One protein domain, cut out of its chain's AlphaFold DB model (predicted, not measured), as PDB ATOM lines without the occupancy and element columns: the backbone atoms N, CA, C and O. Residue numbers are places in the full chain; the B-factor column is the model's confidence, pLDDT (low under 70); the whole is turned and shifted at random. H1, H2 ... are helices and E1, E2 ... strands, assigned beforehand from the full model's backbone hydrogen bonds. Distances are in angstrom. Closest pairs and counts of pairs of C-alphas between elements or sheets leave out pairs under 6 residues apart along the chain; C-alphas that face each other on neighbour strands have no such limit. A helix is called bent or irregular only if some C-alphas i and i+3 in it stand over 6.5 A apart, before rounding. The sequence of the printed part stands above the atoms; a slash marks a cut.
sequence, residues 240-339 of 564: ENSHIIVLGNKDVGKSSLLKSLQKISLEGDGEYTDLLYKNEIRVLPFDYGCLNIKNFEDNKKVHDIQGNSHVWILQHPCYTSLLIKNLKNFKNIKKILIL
ATOM      1  N   GLU A 240     -40.475  15.445 -83.798       60.38
ATOM      2  CA  GLU A 240     -39.804  16.350 -82.867       60.38
ATOM      3  C   GLU A 240     -40.584  16.460 -81.547       60.38
ATOM      4  O   GLU A 240     -41.613  17.141 -81.452       60.38
ATOM      5  N   ASN A 241     -40.048  15.832 -80.498       75.62
ATOM      6  CA  ASN A 241     -40.516  16.025 -79.130       75.62
ATOM      7  C   ASN A 241     -40.422  17.508 -78.736       75.62
ATOM      8  O   ASN A 241     -39.368  18.134 -78.890       75.62
ATOM      9  N   SER A 242     -41.510  18.043 -78.182       83.31
ATOM     10  CA  SER A 242     -41.584  19.393 -77.609       83.31
ATOM     11  C   SER A 242     -41.629  19.341 -76.081       83.31
ATOM     12  O   SER A 242     -41.963  18.313 -75.486       83.31
ATOM     13  N   HIS A 243     -41.305  20.451 -75.422       86.56
ATOM     14  CA  HIS A 243     -41.299  20.560 -73.964       86.56
ATOM     15  C   HIS A 243     -42.197  21.713 -73.504       86.56
ATOM     16  O   HIS A 243     -41.952  22.877 -73.814       86.56
ATOM     17  N   ILE A 244     -43.231  21.395 -72.726       89.94
ATOM     18  CA  ILE A 244     -44.173  22.364 -72.162       89.94
ATOM     19  C   ILE A 244     -43.915  22.455 -70.657       89.94
ATOM     20  O   ILE A 244     -44.054  21.464 -69.941       89.94
ATOM     21  N   ILE A 245     -43.556  23.635 -70.159       90.94
ATOM     22  CA  ILE A 245     -43.275  23.872 -68.738       90.94
ATOM     23  C   ILE A 245     -44.459  24.624 -68.124       90.94
ATOM     24  O   ILE A 245     -44.752  25.750 -68.516       90.94
ATOM     25  N   VAL A 246     -45.138  24.008 -67.154       92.00
ATOM     26  CA  VAL A 246     -46.360  24.514 -66.507       92.00
ATOM     27  C   VAL A 246     -46.064  24.952 -65.070       92.00
ATOM     28  O   VAL A 246     -46.151  24.182 -64.101       92.00
ATOM     29  N   LEU A 247     -45.717  26.227 -64.939       91.56
ATOM     30  CA  LEU A 247     -45.470  26.921 -63.678       91.56
ATOM     31  C   LEU A 247     -46.800  27.297 -62.999       91.56
ATOM     32  O   LEU A 247     -47.843  27.376 -63.648       91.56
ATOM     33  N   GLY A 248     -46.796  27.509 -61.680       90.69
ATOM     34  CA  GLY A 248     -47.968  28.011 -60.947       90.69
ATOM     35  C   GLY A 248     -48.144  27.401 -59.557       90.69
ATOM     36  O   GLY A 248     -47.617  26.327 -59.264       90.69
ATOM     37  N   ASN A 249     -48.928  28.060 -58.708       87.38
ATOM     38  CA  ASN A 249     -49.057  27.717 -57.289       87.38
ATOM     39  C   ASN A 249     -49.900  26.455 -56.998       87.38
ATOM     40  O   ASN A 249     -50.400  25.762 -57.894       87.38
ATOM     41  N   LYS A 250     -50.047  26.139 -55.700       84.38
ATOM     42  CA  LYS A 250     -51.011  25.143 -55.208       84.38
ATOM     43  C   LYS A 250     -52.434  25.506 -55.636       84.38
ATOM     44  O   LYS A 250     -52.778  26.676 -55.743       84.38
ATOM     45  N   ASP A 251     -53.253  24.483 -55.859       82.50
ATOM     46  CA  ASP A 251     -54.711  24.574 -56.035       82.50
ATOM     47  C   ASP A 251     -55.225  25.418 -57.223       82.50
ATOM     48  O   ASP A 251     -56.436  25.528 -57.417       82.50
ATOM     49  N   VAL A 252     -54.334  25.927 -58.086       85.56
ATOM     50  CA  VAL A 252     -54.664  26.650 -59.333       85.56
ATOM     51  C   VAL A 252     -55.462  25.783 -60.324       85.56
ATOM     52  O   VAL A 252     -56.246  26.300 -61.112       85.56
ATOM     53  N   GLY A 253     -55.302  24.454 -60.276       84.38
ATOM     54  CA  GLY A 253     -56.030  23.507 -61.137       84.38
ATOM     55  C   GLY A 253     -55.225  22.923 -62.306       84.38
ATOM     56  O   GLY A 253     -55.800  22.261 -63.162       84.38
ATOM     57  N   LYS A 254     -53.896  23.103 -62.333       86.94
ATOM     58  CA  LYS A 254     -52.988  22.628 -63.404       86.94
ATOM     59  C   LYS A 254     -53.176  21.147 -63.778       86.94
ATOM     60  O   LYS A 254     -53.227  20.813 -64.957       86.94
ATOM     61  N   SER A 255     -53.364  20.271 -62.789       84.88
ATOM     62  CA  SER A 255     -53.657  18.845 -63.002       84.88
ATOM     63  C   SER A 255     -55.001  18.597 -63.706       84.88
ATOM     64  O   SER A 255     -55.130  17.630 -64.450       84.88
ATOM     65  N   SER A 256     -56.003  19.462 -63.514       85.00
ATOM     66  CA  SER A 256     -57.279  19.413 -64.247       85.00
ATOM     67  C   SER A 256     -57.136  19.957 -65.670       85.00
ATOM     68  O   SER A 256     -57.717  19.387 -66.597       85.00
ATOM     69  N   LEU A 257     -56.339  21.020 -65.845       86.31
ATOM     70  CA  LEU A 257     -56.027  21.613 -67.148       86.31
ATOM     71  C   LEU A 257     -55.335  20.585 -68.057       86.31
ATOM     72  O   LEU A 257     -55.829  20.326 -69.152       86.31
ATOM     73  N   LEU A 258     -54.286  19.904 -67.569       87.06
ATOM     74  CA  LEU A 258     -53.621  18.824 -68.311       87.06
ATOM     75  C   LEU A 258     -54.588  17.681 -68.667       87.06
ATOM     76  O   LEU A 258     -54.620  17.252 -69.817       87.06
ATOM     77  N   LYS A 259     -55.438  17.233 -67.730       84.00
ATOM     78  CA  LYS A 259     -56.461  16.201 -68.007       84.00
ATOM     79  C   LYS A 259     -57.501  16.617 -69.046       84.00
ATOM     80  O   LYS A 259     -58.214  15.751 -69.537       84.00
ATOM     81  N   SER A 260     -57.644  17.906 -69.342       83.81
ATOM     82  CA  SER A 260     -58.588  18.392 -70.356       83.81
ATOM     83  C   SER A 260     -57.899  18.666 -71.690       83.81
ATOM     84  O   SER A 260     -58.450  18.286 -72.716       83.81
ATOM     85  N   LEU A 261     -56.653  19.159 -71.683       84.06
ATOM     86  CA  LEU A 261     -55.787  19.169 -72.871       84.06
ATOM     87  C   LEU A 261     -55.592  17.745 -73.429       84.06
ATOM     88  O   LEU A 261     -55.739  17.532 -74.626       84.06
ATOM     89  N   GLN A 262     -55.366  16.747 -72.565       82.06
ATOM     90  CA  GLN A 262     -55.265  15.342 -72.985       82.06
ATOM     91  C   GLN A 262     -56.552  14.788 -73.610       82.06
ATOM     92  O   GLN A 262     -56.456  13.955 -74.503       82.06
ATOM     93  N   LYS A 263     -57.747  15.228 -73.185       78.50
ATOM     94  CA  LYS A 263     -59.003  14.798 -73.831       78.50
ATOM     95  C   LYS A 263     -59.116  15.359 -75.239       78.50
ATOM     96  O   LYS A 263     -59.384  14.593 -76.150       78.50
ATOM     97  N   ILE A 264     -58.796  16.639 -75.422       76.50
ATOM     98  CA  ILE A 264     -58.770  17.293 -76.736       76.50
ATOM     99  C   ILE A 264     -57.792  16.558 -77.679       76.50
ATOM    100  O   ILE A 264     -58.142  16.274 -78.820       76.50
ATOM    101  N   SER A 265     -56.620  16.121 -77.192       68.88
ATOM    102  CA  SER A 265     -55.714  15.232 -77.950       68.88
ATOM    103  C   SER A 265     -56.273  13.824 -78.234       68.88
ATOM    104  O   SER A 265     -55.802  13.165 -79.161       68.88
ATOM    105  N   LEU A 266     -57.234  13.315 -77.461       67.69
ATOM    106  CA  LEU A 266     -57.752  11.940 -77.562       67.69
ATOM    107  C   LEU A 266     -59.123  11.834 -78.249       67.69
ATOM    108  O   LEU A 266     -59.457  10.762 -78.738       67.69
ATOM    109  N   GLU A 267     -59.888  12.921 -78.373       59.44
ATOM    110  CA  GLU A 267     -61.271  12.950 -78.891       59.44
ATOM    111  C   GLU A 267     -61.445  12.491 -80.360       59.44
ATOM    112  O   GLU A 267     -62.574  12.322 -80.820       59.44
ATOM    113  N   GLY A 268     -60.350  12.223 -81.081       49.78
ATOM    114  CA  GLY A 268     -60.352  11.593 -82.408       49.78
ATOM    115  C   GLY A 268     -60.113  10.072 -82.436       49.78
ATOM    116  O   GLY A 268     -60.372   9.454 -83.468       49.78
ATOM    117  N   ASP A 269     -59.636   9.457 -81.346       47.00
ATOM    118  CA  ASP A 269     -59.305   8.025 -81.311       47.00
ATOM    119  C   ASP A 269     -60.430   7.234 -80.628       47.00
ATOM    120  O   ASP A 269     -60.867   7.554 -79.526       47.00
ATOM    121  N   GLY A 270     -60.916   6.177 -81.284       43.41
ATOM    122  CA  GLY A 270     -62.130   5.450 -80.882       43.41
ATOM    123  C   GLY A 270     -62.032   4.591 -79.613       43.41
ATOM    124  O   GLY A 270     -62.942   3.801 -79.358       43.41
ATOM    125  N   GLU A 271     -60.959   4.708 -78.832       44.06
ATOM    126  CA  GLU A 271     -60.755   3.959 -77.595       44.06
ATOM    127  C   GLU A 271     -60.644   4.890 -76.384       44.06
ATOM    128  O   GLU A 271     -59.854   5.827 -76.352       44.06
ATOM    129  N   TYR A 272     -61.386   4.572 -75.322       50.25
ATOM    130  CA  TYR A 272     -61.285   5.247 -74.021       50.25
ATOM    131  C   TYR A 272     -60.089   4.710 -73.202       50.25
ATOM    132  O   TYR A 272     -60.192   4.499 -71.989       50.25
ATOM    133  N   THR A 273     -58.980   4.394 -73.877       41.41
ATOM    134  CA  THR A 273     -57.803   3.731 -73.311       41.41
ATOM    135  C   THR A 273     -56.843   4.753 -72.705       41.41
ATOM    136  O   THR A 273     -56.160   5.501 -73.388       41.41
ATOM    137  N   ASP A 274     -56.800   4.750 -71.372       46.78
ATOM    138  CA  ASP A 274     -55.720   5.291 -70.550       46.78
ATOM    139  C   ASP A 274     -55.243   6.722 -70.864       46.78
ATOM    140  O   ASP A 274     -54.161   6.947 -71.401       46.78
ATOM    141  N   LEU A 275     -55.994   7.704 -70.337       53.16
ATOM    142  CA  LEU A 275     -55.467   9.039 -70.012       53.16
ATOM    143  C   LEU A 275     -54.072   8.900 -69.379       53.16
ATOM    144  O   LEU A 275     -53.962   8.400 -68.259       53.16
ATOM    145  N   LEU A 276     -53.020   9.358 -70.065       54.56
ATOM    146  CA  LEU A 276     -51.630   9.131 -69.644       54.56
ATOM    147  C   LEU A 276     -51.293   9.775 -68.285       54.56
ATOM    148  O   LEU A 276     -50.314   9.403 -67.645       54.56
ATOM    149  N   TYR A 277     -52.108  10.726 -67.817       57.66
ATOM    150  CA  TYR A 277     -51.944  11.414 -66.537       57.66
ATOM    151  C   TYR A 277     -53.016  10.988 -65.506       57.66
ATOM    152  O   TYR A 277     -53.983  11.704 -65.221       57.66
ATOM    153  N   LYS A 278     -52.833   9.804 -64.902       55.03
ATOM    154  CA  LYS A 278     -53.752   9.199 -63.905       55.03
ATOM    155  C   LYS A 278     -53.565   9.676 -62.453       55.03
ATOM    156  O   LYS A 278     -53.970   8.986 -61.519       55.03
ATOM    157  N   ASN A 279     -53.013  10.869 -62.218       54.69
ATOM    158  CA  ASN A 279     -52.905  11.424 -60.862       54.69
ATOM    159  C   ASN A 279     -54.279  11.895 -60.352       54.69
ATOM    160  O   ASN A 279     -54.689  13.039 -60.552       54.69
ATOM    161  N   GLU A 280     -55.043  10.986 -59.744       54.03
ATOM    162  CA  GLU A 280     -56.361  11.264 -59.143       54.03
ATOM    163  C   GLU A 280     -56.304  11.590 -57.642       54.03
ATOM    164  O   GLU A 280     -57.226  12.213 -57.128       54.03
ATOM    165  N   ILE A 281     -55.238  11.183 -56.940       49.97
ATOM    166  CA  ILE A 281     -55.235  11.082 -55.464       49.97
ATOM    167  C   ILE A 281     -54.224  12.024 -54.778       49.97
ATOM    168  O   ILE A 281     -54.376  12.333 -53.595       49.97
ATOM    169  N   ARG A 282     -53.187  12.510 -55.475       54.44
ATOM    170  CA  ARG A 282     -52.175  13.400 -54.879       54.44
ATOM    171  C   ARG A 282     -51.615  14.382 -55.903       54.44
ATOM    172  O   ARG A 282     -51.220  13.973 -56.988       54.44
ATOM    173  N   VAL A 283     -51.546  15.660 -55.531       61.25
ATOM    174  CA  VAL A 283     -50.806  16.674 -56.293       61.25
ATOM    175  C   VAL A 283     -49.339  16.584 -55.884       61.25
ATOM    176  O   VAL A 283     -49.019  16.769 -54.708       61.25
ATOM    177  N   LEU A 284     -48.458  16.258 -56.828       69.88
ATOM    178  CA  LEU A 284     -47.017  16.206 -56.587       69.88
ATOM    179  C   LEU A 284     -46.396  17.615 -56.716       69.88
ATOM    180  O   LEU A 284     -46.868  18.411 -57.531       69.88
ATOM    181  N   PRO A 285     -45.340  17.955 -55.946       78.06
ATOM    182  CA  PRO A 285     -44.666  19.254 -56.061       78.06
ATOM    183  C   PRO A 285     -43.949  19.470 -57.404       78.06
ATOM    184  O   PRO A 285     -43.796  20.603 -57.864       78.06
ATOM    185  N   PHE A 286     -43.524  18.365 -58.015       83.50
ATOM    186  CA  PHE A 286     -43.030  18.242 -59.379       83.50
ATOM    187  C   PHE A 286     -43.746  17.038 -59.990       83.50
ATOM    188  O   PHE A 286     -43.789  15.977 -59.366       83.50
ATOM    189  N   ASP A 287     -44.356  17.217 -61.156       83.94
ATOM    190  CA  ASP A 287     -45.209  16.217 -61.795       83.94
ATOM    191  C   ASP A 287     -44.980  16.215 -63.314       83.94
ATOM    192  O   ASP A 287     -44.523  17.212 -63.879       83.94
ATOM    193  N   TYR A 288     -45.277  15.102 -63.978       86.31
ATOM    194  CA  TYR A 288     -44.959  14.887 -65.392       86.31
ATOM    195  C   TYR A 288     -46.140  14.270 -66.142       86.31
ATOM    196  O   TYR A 288     -46.815  13.366 -65.649       86.31
ATOM    197  N   GLY A 289     -46.367  14.742 -67.364       81.81
ATOM    198  CA  GLY A 289     -47.328  14.172 -68.296       81.81
ATOM    199  C   GLY A 289     -46.792  14.150 -69.722       81.81
ATOM    200  O   GLY A 289     -45.867  14.875 -70.073       81.81
ATOM    201  N   CYS A 290     -47.419  13.332 -70.559       82.06
ATOM    202  CA  CYS A 290     -47.254  13.374 -72.009       82.06
ATOM    203  C   CYS A 290     -48.544  13.921 -72.632       82.06
ATOM    204  O   CYS A 290     -49.639  13.624 -72.143       82.06
ATOM    205  N   LEU A 291     -48.423  14.724 -73.682       82.50
ATOM    206  CA  LEU A 291     -49.534  15.233 -74.482       82.50
ATOM    207  C   LEU A 291     -49.219  14.935 -75.949       82.50
ATOM    208  O   LEU A 291     -48.191  15.369 -76.456       82.50
ATOM    209  N   ASN A 292     -50.079  14.176 -76.620       78.06
ATOM    210  CA  ASN A 292     -49.848  13.787 -78.009       78.06
ATOM    211  C   ASN A 292     -50.266  14.948 -78.921       78.06
ATOM    212  O   ASN A 292     -51.389  15.449 -78.790       78.06
ATOM    213  N   ILE A 293     -49.386  15.362 -79.838       75.44
ATOM    214  CA  ILE A 293     -49.714  16.388 -80.831       75.44
ATOM    215  C   ILE A 293     -50.628  15.782 -81.892       75.44
ATOM    216  O   ILE A 293     -50.379  14.693 -82.407       75.44
ATOM    217  N   LYS A 294     -51.677  16.528 -82.228       69.69
ATOM    218  CA  LYS A 294     -52.562  16.302 -83.370       69.69
ATOM    219  C   LYS A 294     -52.849  17.617 -84.070       69.69
ATOM    220  O   LYS A 294     -53.077  18.632 -83.401       69.69
ATOM    221  N   ASN A 295     -52.901  17.560 -85.394       62.91
ATOM    222  CA  ASN A 295     -53.197  18.697 -86.251       62.91
ATOM    223  C   ASN A 295     -54.712  18.779 -86.442       62.91
ATOM    224  O   ASN A 295     -55.339  17.833 -86.908       62.91
ATOM    225  N   PHE A 296     -55.305  19.918 -86.087       60.62
ATOM    226  CA  PHE A 296     -56.756  20.132 -86.186       60.62
ATOM    227  C   PHE A 296     -57.210  20.592 -87.586       60.62
ATOM    228  O   PHE A 296     -58.398  20.809 -87.809       60.62
ATOM    229  N   GLU A 297     -56.275  20.737 -88.531       58.00
ATOM    230  CA  GLU A 297     -56.550  21.189 -89.900       58.00
ATOM    231  C   GLU A 297     -56.938  20.024 -90.832       58.00
ATOM    232  O   GLU A 297     -57.934  20.107 -91.561       58.00
ATOM    233  N   ASP A 298     -56.206  18.904 -90.778       50.97
ATOM    234  CA  ASP A 298     -56.410  17.776 -91.690       50.97
ATOM    235  C   ASP A 298     -57.593  16.888 -91.285       50.97
ATOM    236  O   ASP A 298     -57.483  15.852 -90.630       50.97
ATOM    237  N   ASN A 299     -58.758  17.228 -91.833       47.91
ATOM    238  CA  ASN A 299     -59.967  16.397 -91.823       47.91
ATOM    239  C   ASN A 299     -59.838  15.111 -92.691       47.91
ATOM    240  O   ASN A 299     -60.831  14.535 -93.144       47.91
ATOM    241  N   LYS A 300     -58.610  14.628 -92.933       48.78
ATOM    242  CA  LYS A 300     -58.266  13.457 -93.753       48.78
ATOM    243  C   LYS A 300     -57.823  12.262 -92.902       48.78
ATOM    244  O   LYS A 300     -56.708  11.784 -93.016       48.78
ATOM    245  N   LYS A 301     -58.774  11.689 -92.160       45.84
ATOM    246  CA  LYS A 301     -58.765  10.279 -91.718       45.84
ATOM    247  C   LYS A 301     -57.445   9.731 -91.119       45.84
ATOM    248  O   LYS A 301     -56.757   8.964 -91.782       45.84
ATOM    249  N   VAL A 302     -57.303   9.891 -89.802       51.00
ATOM    250  CA  VAL A 302     -56.656   8.919 -88.888       51.00
ATOM    251  C   VAL A 302     -55.146   8.653 -89.106       51.00
ATOM    252  O   VAL A 302     -54.759   7.996 -90.064       51.00
ATOM    253  N   HIS A 303     -54.345   9.004 -88.085       45.53
ATOM    254  CA  HIS A 303     -52.916   8.670 -87.859       45.53
ATOM    255  C   HIS A 303     -51.819   9.731 -88.111       45.53
ATOM    256  O   HIS A 303     -50.647   9.364 -88.104       45.53
ATOM    257  N   ASP A 304     -52.130  11.030 -88.144       50.41
ATOM    258  CA  ASP A 304     -51.100  12.087 -88.046       50.41
ATOM    259  C   ASP A 304     -50.878  12.545 -86.589       50.41
ATOM    260  O   ASP A 304     -51.338  13.606 -86.158       50.41
ATOM    261  N   ILE A 305     -50.175  11.717 -85.804       55.66
ATOM    262  CA  ILE A 305     -49.607  12.119 -84.504       55.66
ATOM    263  C   ILE A 305     -48.189  12.645 -84.760       55.66
ATOM    264  O   ILE A 305     -47.233  11.874 -84.752       55.66
ATOM    265  N   GLN A 306     -48.054  13.956 -84.978       58.56
ATOM    266  CA  GLN A 306     -46.786  14.619 -85.348       58.56
ATOM    267  C   GLN A 306     -45.803  14.824 -84.173       58.56
ATOM    268  O   GLN A 306     -44.890  15.646 -84.233       58.56
ATOM    269  N   GLY A 307     -45.998  14.109 -83.061       65.19
ATOM    270  CA  GLY A 307     -45.055  14.096 -81.947       65.19
ATOM    271  C   GLY A 307     -45.676  13.879 -80.571       65.19
ATOM    272  O   GLY A 307     -46.894  13.783 -80.395       65.19
ATOM    273  N   ASN A 308     -44.792  13.863 -79.575       77.00
ATOM    274  CA  ASN A 308     -45.124  13.843 -78.156       77.00
ATOM    275  C   ASN A 308     -44.598  15.122 -77.488       77.00
ATOM    276  O   ASN A 308     -43.397  15.394 -77.510       77.00
ATOM    277  N   SER A 309     -45.474  15.895 -76.846       83.25
ATOM    278  CA  SER A 309     -45.068  16.967 -75.940       83.25
ATOM    279  C   SER A 309     -44.850  16.414 -74.534       83.25
ATOM    280  O   SER A 309     -45.767  15.890 -73.897       83.25
ATOM    281  N   HIS A 310     -43.651  16.614 -74.003       86.81
ATOM    282  CA  HIS A 310     -43.326  16.381 -72.602       86.81
ATOM    283  C   HIS A 310     -43.824  17.562 -71.759       86.81
ATOM    284  O   HIS A 310     -43.314  18.676 -71.885       86.81
ATOM    285  N   VAL A 311     -44.812  17.331 -70.895       88.50
ATOM    286  CA  VAL A 311     -45.402  18.351 -70.019       88.50
ATOM    287  C   VAL A 311     -44.821  18.230 -68.612       88.50
ATOM    288  O   VAL A 311     -45.078  17.255 -67.906       88.50
ATOM    289  N   TRP A 312     -44.082  19.244 -68.177       89.31
ATOM    290  CA  TRP A 312     -43.517  19.341 -66.832       89.31
ATOM    291  C   TRP A 312     -44.354  20.292 -65.976       89.31
ATOM    292  O   TRP A 312     -44.475  21.466 -66.307       89.31
ATOM    293  N   ILE A 313     -44.910  19.832 -64.854       90.00
ATOM    294  CA  ILE A 313     -45.693  20.670 -63.935       90.00
ATOM    295  C   ILE A 313     -44.864  20.953 -62.679       90.00
ATOM    296  O   ILE A 313     -44.531  20.041 -61.923       90.00
ATOM    297  N   LEU A 314     -44.588  22.232 -62.408       89.19
ATOM    298  CA  LEU A 314     -43.807  22.676 -61.247       89.19
ATOM    299  C   LEU A 314     -44.696  23.451 -60.268       89.19
ATOM    300  O   LEU A 314     -45.237  24.493 -60.627       89.19
ATOM    301  N   GLN A 315     -44.898  22.944 -59.046       87.38
ATOM    302  CA  GLN A 315     -45.742  23.573 -58.012       87.38
ATOM    303  C   GLN A 315     -44.963  24.484 -57.051       87.38
ATOM    304  O   GLN A 315     -45.551  25.391 -56.467       87.38
ATOM    305  N   HIS A 316     -43.657  24.254 -56.878       82.94
ATOM    306  CA  HIS A 316     -42.815  25.050 -55.980       82.94
ATOM    307  C   HIS A 316     -41.450  25.399 -56.593       82.94
ATOM    308  O   HIS A 316     -40.798  24.495 -57.120       82.94
ATOM    309  N   PRO A 317     -40.965  26.650 -56.431       81.00
ATOM    310  CA  PRO A 317     -39.637  27.090 -56.876       81.00
ATOM    311  C   PRO A 317     -38.478  26.160 -56.490       81.00
ATOM    312  O   PRO A 317     -37.518  26.025 -57.244       81.00
ATOM    313  N   CYS A 318     -38.564  25.470 -55.350       78.62
ATOM    314  CA  CYS A 318     -37.489  24.620 -54.832       78.62
ATOM    315  C   CYS A 318     -37.152  23.400 -55.712       78.62
ATOM    316  O   CYS A 318     -36.058  22.859 -55.587       78.62
ATOM    317  N   TYR A 319     -38.053  22.957 -56.599       80.44
ATOM    318  CA  TYR A 319     -37.808  21.805 -57.488       80.44
ATOM    319  C   TYR A 319     -37.289  22.212 -58.879       80.44
ATOM    320  O   TYR A 319     -37.147  21.365 -59.761       80.44
ATOM    321  N   THR A 320     -36.957  23.492 -59.077       77.25
ATOM    322  CA  THR A 320     -36.412  24.030 -60.336       77.25
ATOM    323  C   THR A 320     -35.153  23.279 -60.788       77.25
ATOM    324  O   THR A 320     -35.080  22.844 -61.932       77.25
ATOM    325  N   SER A 321     -34.221  22.977 -59.879       77.31
ATOM    326  CA  SER A 321     -33.004  22.215 -60.206       77.31
ATOM    327  C   SER A 321     -33.260  20.740 -60.566       77.31
ATOM    328  O   SER A 321     -32.383  20.091 -61.132       77.31
ATOM    329  N   LEU A 322     -34.443  20.183 -60.261       76.62
ATOM    330  CA  LEU A 322     -34.859  18.855 -60.737       76.62
ATOM    331  C   LEU A 322     -35.446  18.938 -62.150       76.62
ATOM    332  O   LEU A 322     -35.092  18.128 -63.005       76.62
ATOM    333  N   LEU A 323     -36.293  19.942 -62.407       80.25
ATOM    334  CA  LEU A 323     -36.776  20.264 -63.752       80.25
ATOM    335  C   LEU A 323     -35.596  20.462 -64.708       80.25
ATOM    336  O   LEU A 323     -35.555  19.838 -65.762       80.25
ATOM    337  N   ILE A 324     -34.613  21.272 -64.318       79.69
ATOM    338  CA  ILE A 324     -33.473  21.604 -65.171       79.69
ATOM    339  C   ILE A 324     -32.586  20.379 -65.423       79.69
ATOM    340  O   ILE A 324     -32.273  20.110 -66.576       79.69
ATOM    341  N   LYS A 325     -32.266  19.558 -64.408       77.88
ATOM    342  CA  LYS A 325     -31.557  18.274 -64.622       77.88
ATOM    343  C   LYS A 325     -32.256  17.365 -65.635       77.88
ATOM    344  O   LYS A 325     -31.582  16.696 -66.408       77.88
ATOM    345  N   ASN A 326     -33.589  17.354 -65.647       75.44
ATOM    346  CA  ASN A 326     -34.351  16.593 -66.632       75.44
ATOM    347  C   ASN A 326     -34.339  17.263 -68.015       75.44
ATOM    348  O   ASN A 326     -34.180  16.556 -69.004       75.44
ATOM    349  N   LEU A 327     -34.446  18.595 -68.104       74.62
ATOM    350  CA  LEU A 327     -34.362  19.344 -69.367       74.62
ATOM    351  C   LEU A 327     -32.989  19.209 -70.043       74.62
ATOM    352  O   LEU A 327     -32.949  18.963 -71.243       74.62
ATOM    353  N   LYS A 328     -31.882  19.289 -69.285       68.19
ATOM    354  CA  LYS A 328     -30.496  19.161 -69.790       68.19
ATOM    355  C   LYS A 328     -30.223  17.828 -70.514       68.19
ATOM    356  O   LYS A 328     -29.301  17.744 -71.320       68.19
ATOM    357  N   ASN A 329     -31.027  16.788 -70.272       66.12
ATOM    358  CA  ASN A 329     -30.918  15.503 -70.976       66.12
ATOM    359  C   ASN A 329     -31.486  15.536 -72.412       66.12
ATOM    360  O   ASN A 329     -31.217  14.618 -73.191       66.12
ATOM    361  N   PHE A 330     -32.276  16.552 -72.775       64.75
ATOM    362  CA  PHE A 330     -32.941  16.656 -74.074       64.75
ATOM    363  C   PHE A 330     -32.315  17.745 -74.945       64.75
ATOM    364  O   PHE A 330     -31.954  18.817 -74.478       64.75
ATOM    365  N   LYS A 331     -32.206  17.469 -76.249       60.09
ATOM    366  CA  LYS A 331     -31.500  18.338 -77.206       60.09
ATOM    367  C   LYS A 331     -32.400  19.335 -77.945       60.09
ATOM    368  O   LYS A 331     -31.879  20.162 -78.686       60.09
ATOM    369  N   ASN A 332     -33.728  19.257 -77.794       67.06
ATOM    370  CA  ASN A 332     -34.641  20.133 -78.533       67.06
ATOM    371  C   ASN A 332     -34.978  21.411 -77.754       67.06
ATOM    372  O   ASN A 332     -35.976  21.495 -77.040       67.06
ATOM    373  N   ILE A 333     -34.131  22.420 -77.938       72.69
ATOM    374  CA  ILE A 333     -34.304  23.770 -77.389       72.69
ATOM    375  C   ILE A 333     -35.437  24.515 -78.112       72.69
ATOM    376  O   ILE A 333     -36.119  25.350 -77.520       72.69
ATOM    377  N   LYS A 334     -35.622  24.241 -79.412       75.62
ATOM    378  CA  LYS A 334     -36.432  25.086 -80.298       75.62
ATOM    379  C   LYS A 334     -37.925  25.002 -79.996       75.62
ATOM    380  O   LYS A 334     -38.631  25.995 -80.135       75.62
ATOM    381  N   LYS A 335     -38.389  23.843 -79.523       81.25
ATOM    382  CA  LYS A 335     -39.796  23.571 -79.196       81.25
ATOM    383  C   LYS A 335     -40.054  23.557 -77.682       81.25
ATOM    384  O   LYS A 335     -40.669  22.627 -77.156       81.25
ATOM    385  N   ILE A 336     -39.582  24.594 -76.980       87.00
ATOM    386  CA  ILE A 336     -39.890  24.870 -75.564       87.00
ATOM    387  C   ILE A 336     -41.003  25.927 -75.462       87.00
ATOM    388  O   ILE A 336     -40.900  26.999 -76.053       87.00
ATOM    389  N   LEU A 337     -42.043  25.656 -74.665       89.31
ATOM    390  CA  LEU A 337     -43.151  26.578 -74.377       89.31
ATOM    391  C   LEU A 337     -43.386  26.697 -72.867       89.31
ATOM    392  O   LEU A 337     -43.461  25.686 -72.166       89.31
ATOM    393  N   ILE A 338     -43.544  27.922 -72.360       91.56
ATOM    394  CA  ILE A 338     -43.712  28.183 -70.924       91.56
ATOM    395  C   ILE A 338     -45.122  28.716 -70.640       91.56
ATOM    396  O   ILE A 338     -45.514  29.790 -71.097       91.56
ATOM    397  N   LEU A 339     -45.884  27.952 -69.855       92.69
ATOM    398  CA  LEU A 339     -47.209  28.307 -69.351       92.69
ATOM    399  C   LEU A 339     -47.090  28.707 -67.873       92.69
ATOM    400  O   LEU A 339     -46.646  27.913 -67.044       92.69
TER     401      LEU A 339
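Overview. This is residues 240 to 339 of the 564 residues of the protein "Dynein light intermediate chain" of Plasmodium ovale curtisi (UniProt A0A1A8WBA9). A four-stranded sheet, only just strongly twisted, makes the middle of three layers, with H1 along one face and H2 along the other. Long loops, residues 267 to 285 and 293 to 307, lead into and out of E2. The 100 printed residues, under half of them in named elements, hold E1 H1 E2 E3 H2 E4 in that order, a mixed class of helices and strands; the sheet, order E2 E3 E1 E4, is mixed. It is compact, radius of gyration of the C-alphas 14.5 A, spanning 45 by 33 by 18 A.

Arrangement. E1, residues 242 to 248, is an inner strand. E2, residues 286 to 292, and E3, residues 308 to 314, form an antiparallel hairpin; N 289 and O 311, 2.9 A, are within hydrogen-bond range. E3 and E1 are parallel, with N 244 and O 310 at 2.8 A. E4, residues 336 to 339, an edge strand, is parallel to E1, with N 337 and O 243 at 2.9 A. H1, residues 254 to 266, is over E2 and E3, height over the sheet 8.1 A; its closest C-alphas to E2 are Gln 262 and Leu 291, 5.9 A. H2, residues 317 to 327, is on the opposite face over E3, height 9.4 A; their closest C-alphas are Leu 323 and Trp 312, 7.5 A. E3, H2 and E4 form a split strand-helix-strand unit, E1 lying between its two parallel strands, with a right-handed crossover. O i to N i+4 pairs are within range in 8 of 9 for H1 and 5 of 7 for H2, which is irregular: C-alphas 318 and 321 are 7.4 A apart.

Along the chain. E1 runs 19.8 A from C-alpha 242 at (-41.584, 19.393, -77.609), H1 18.4 A, E2 20.3 A, E3 19.1 A, H2 15.6 A, and E4 10.2 A to C-alpha 339 at (-47.209, 28.307, -69.351).

Size, cuts and confidence. The farthest C-alphas, Lys 300 and Cys 318, are 45.5 A apart. The printed part has no cut; the links H1 to E2 and E2 to E3 are long. The pLDDT is under 70 at residue 240 and residues 265 to 284, 294 to 307 and 328 to 332.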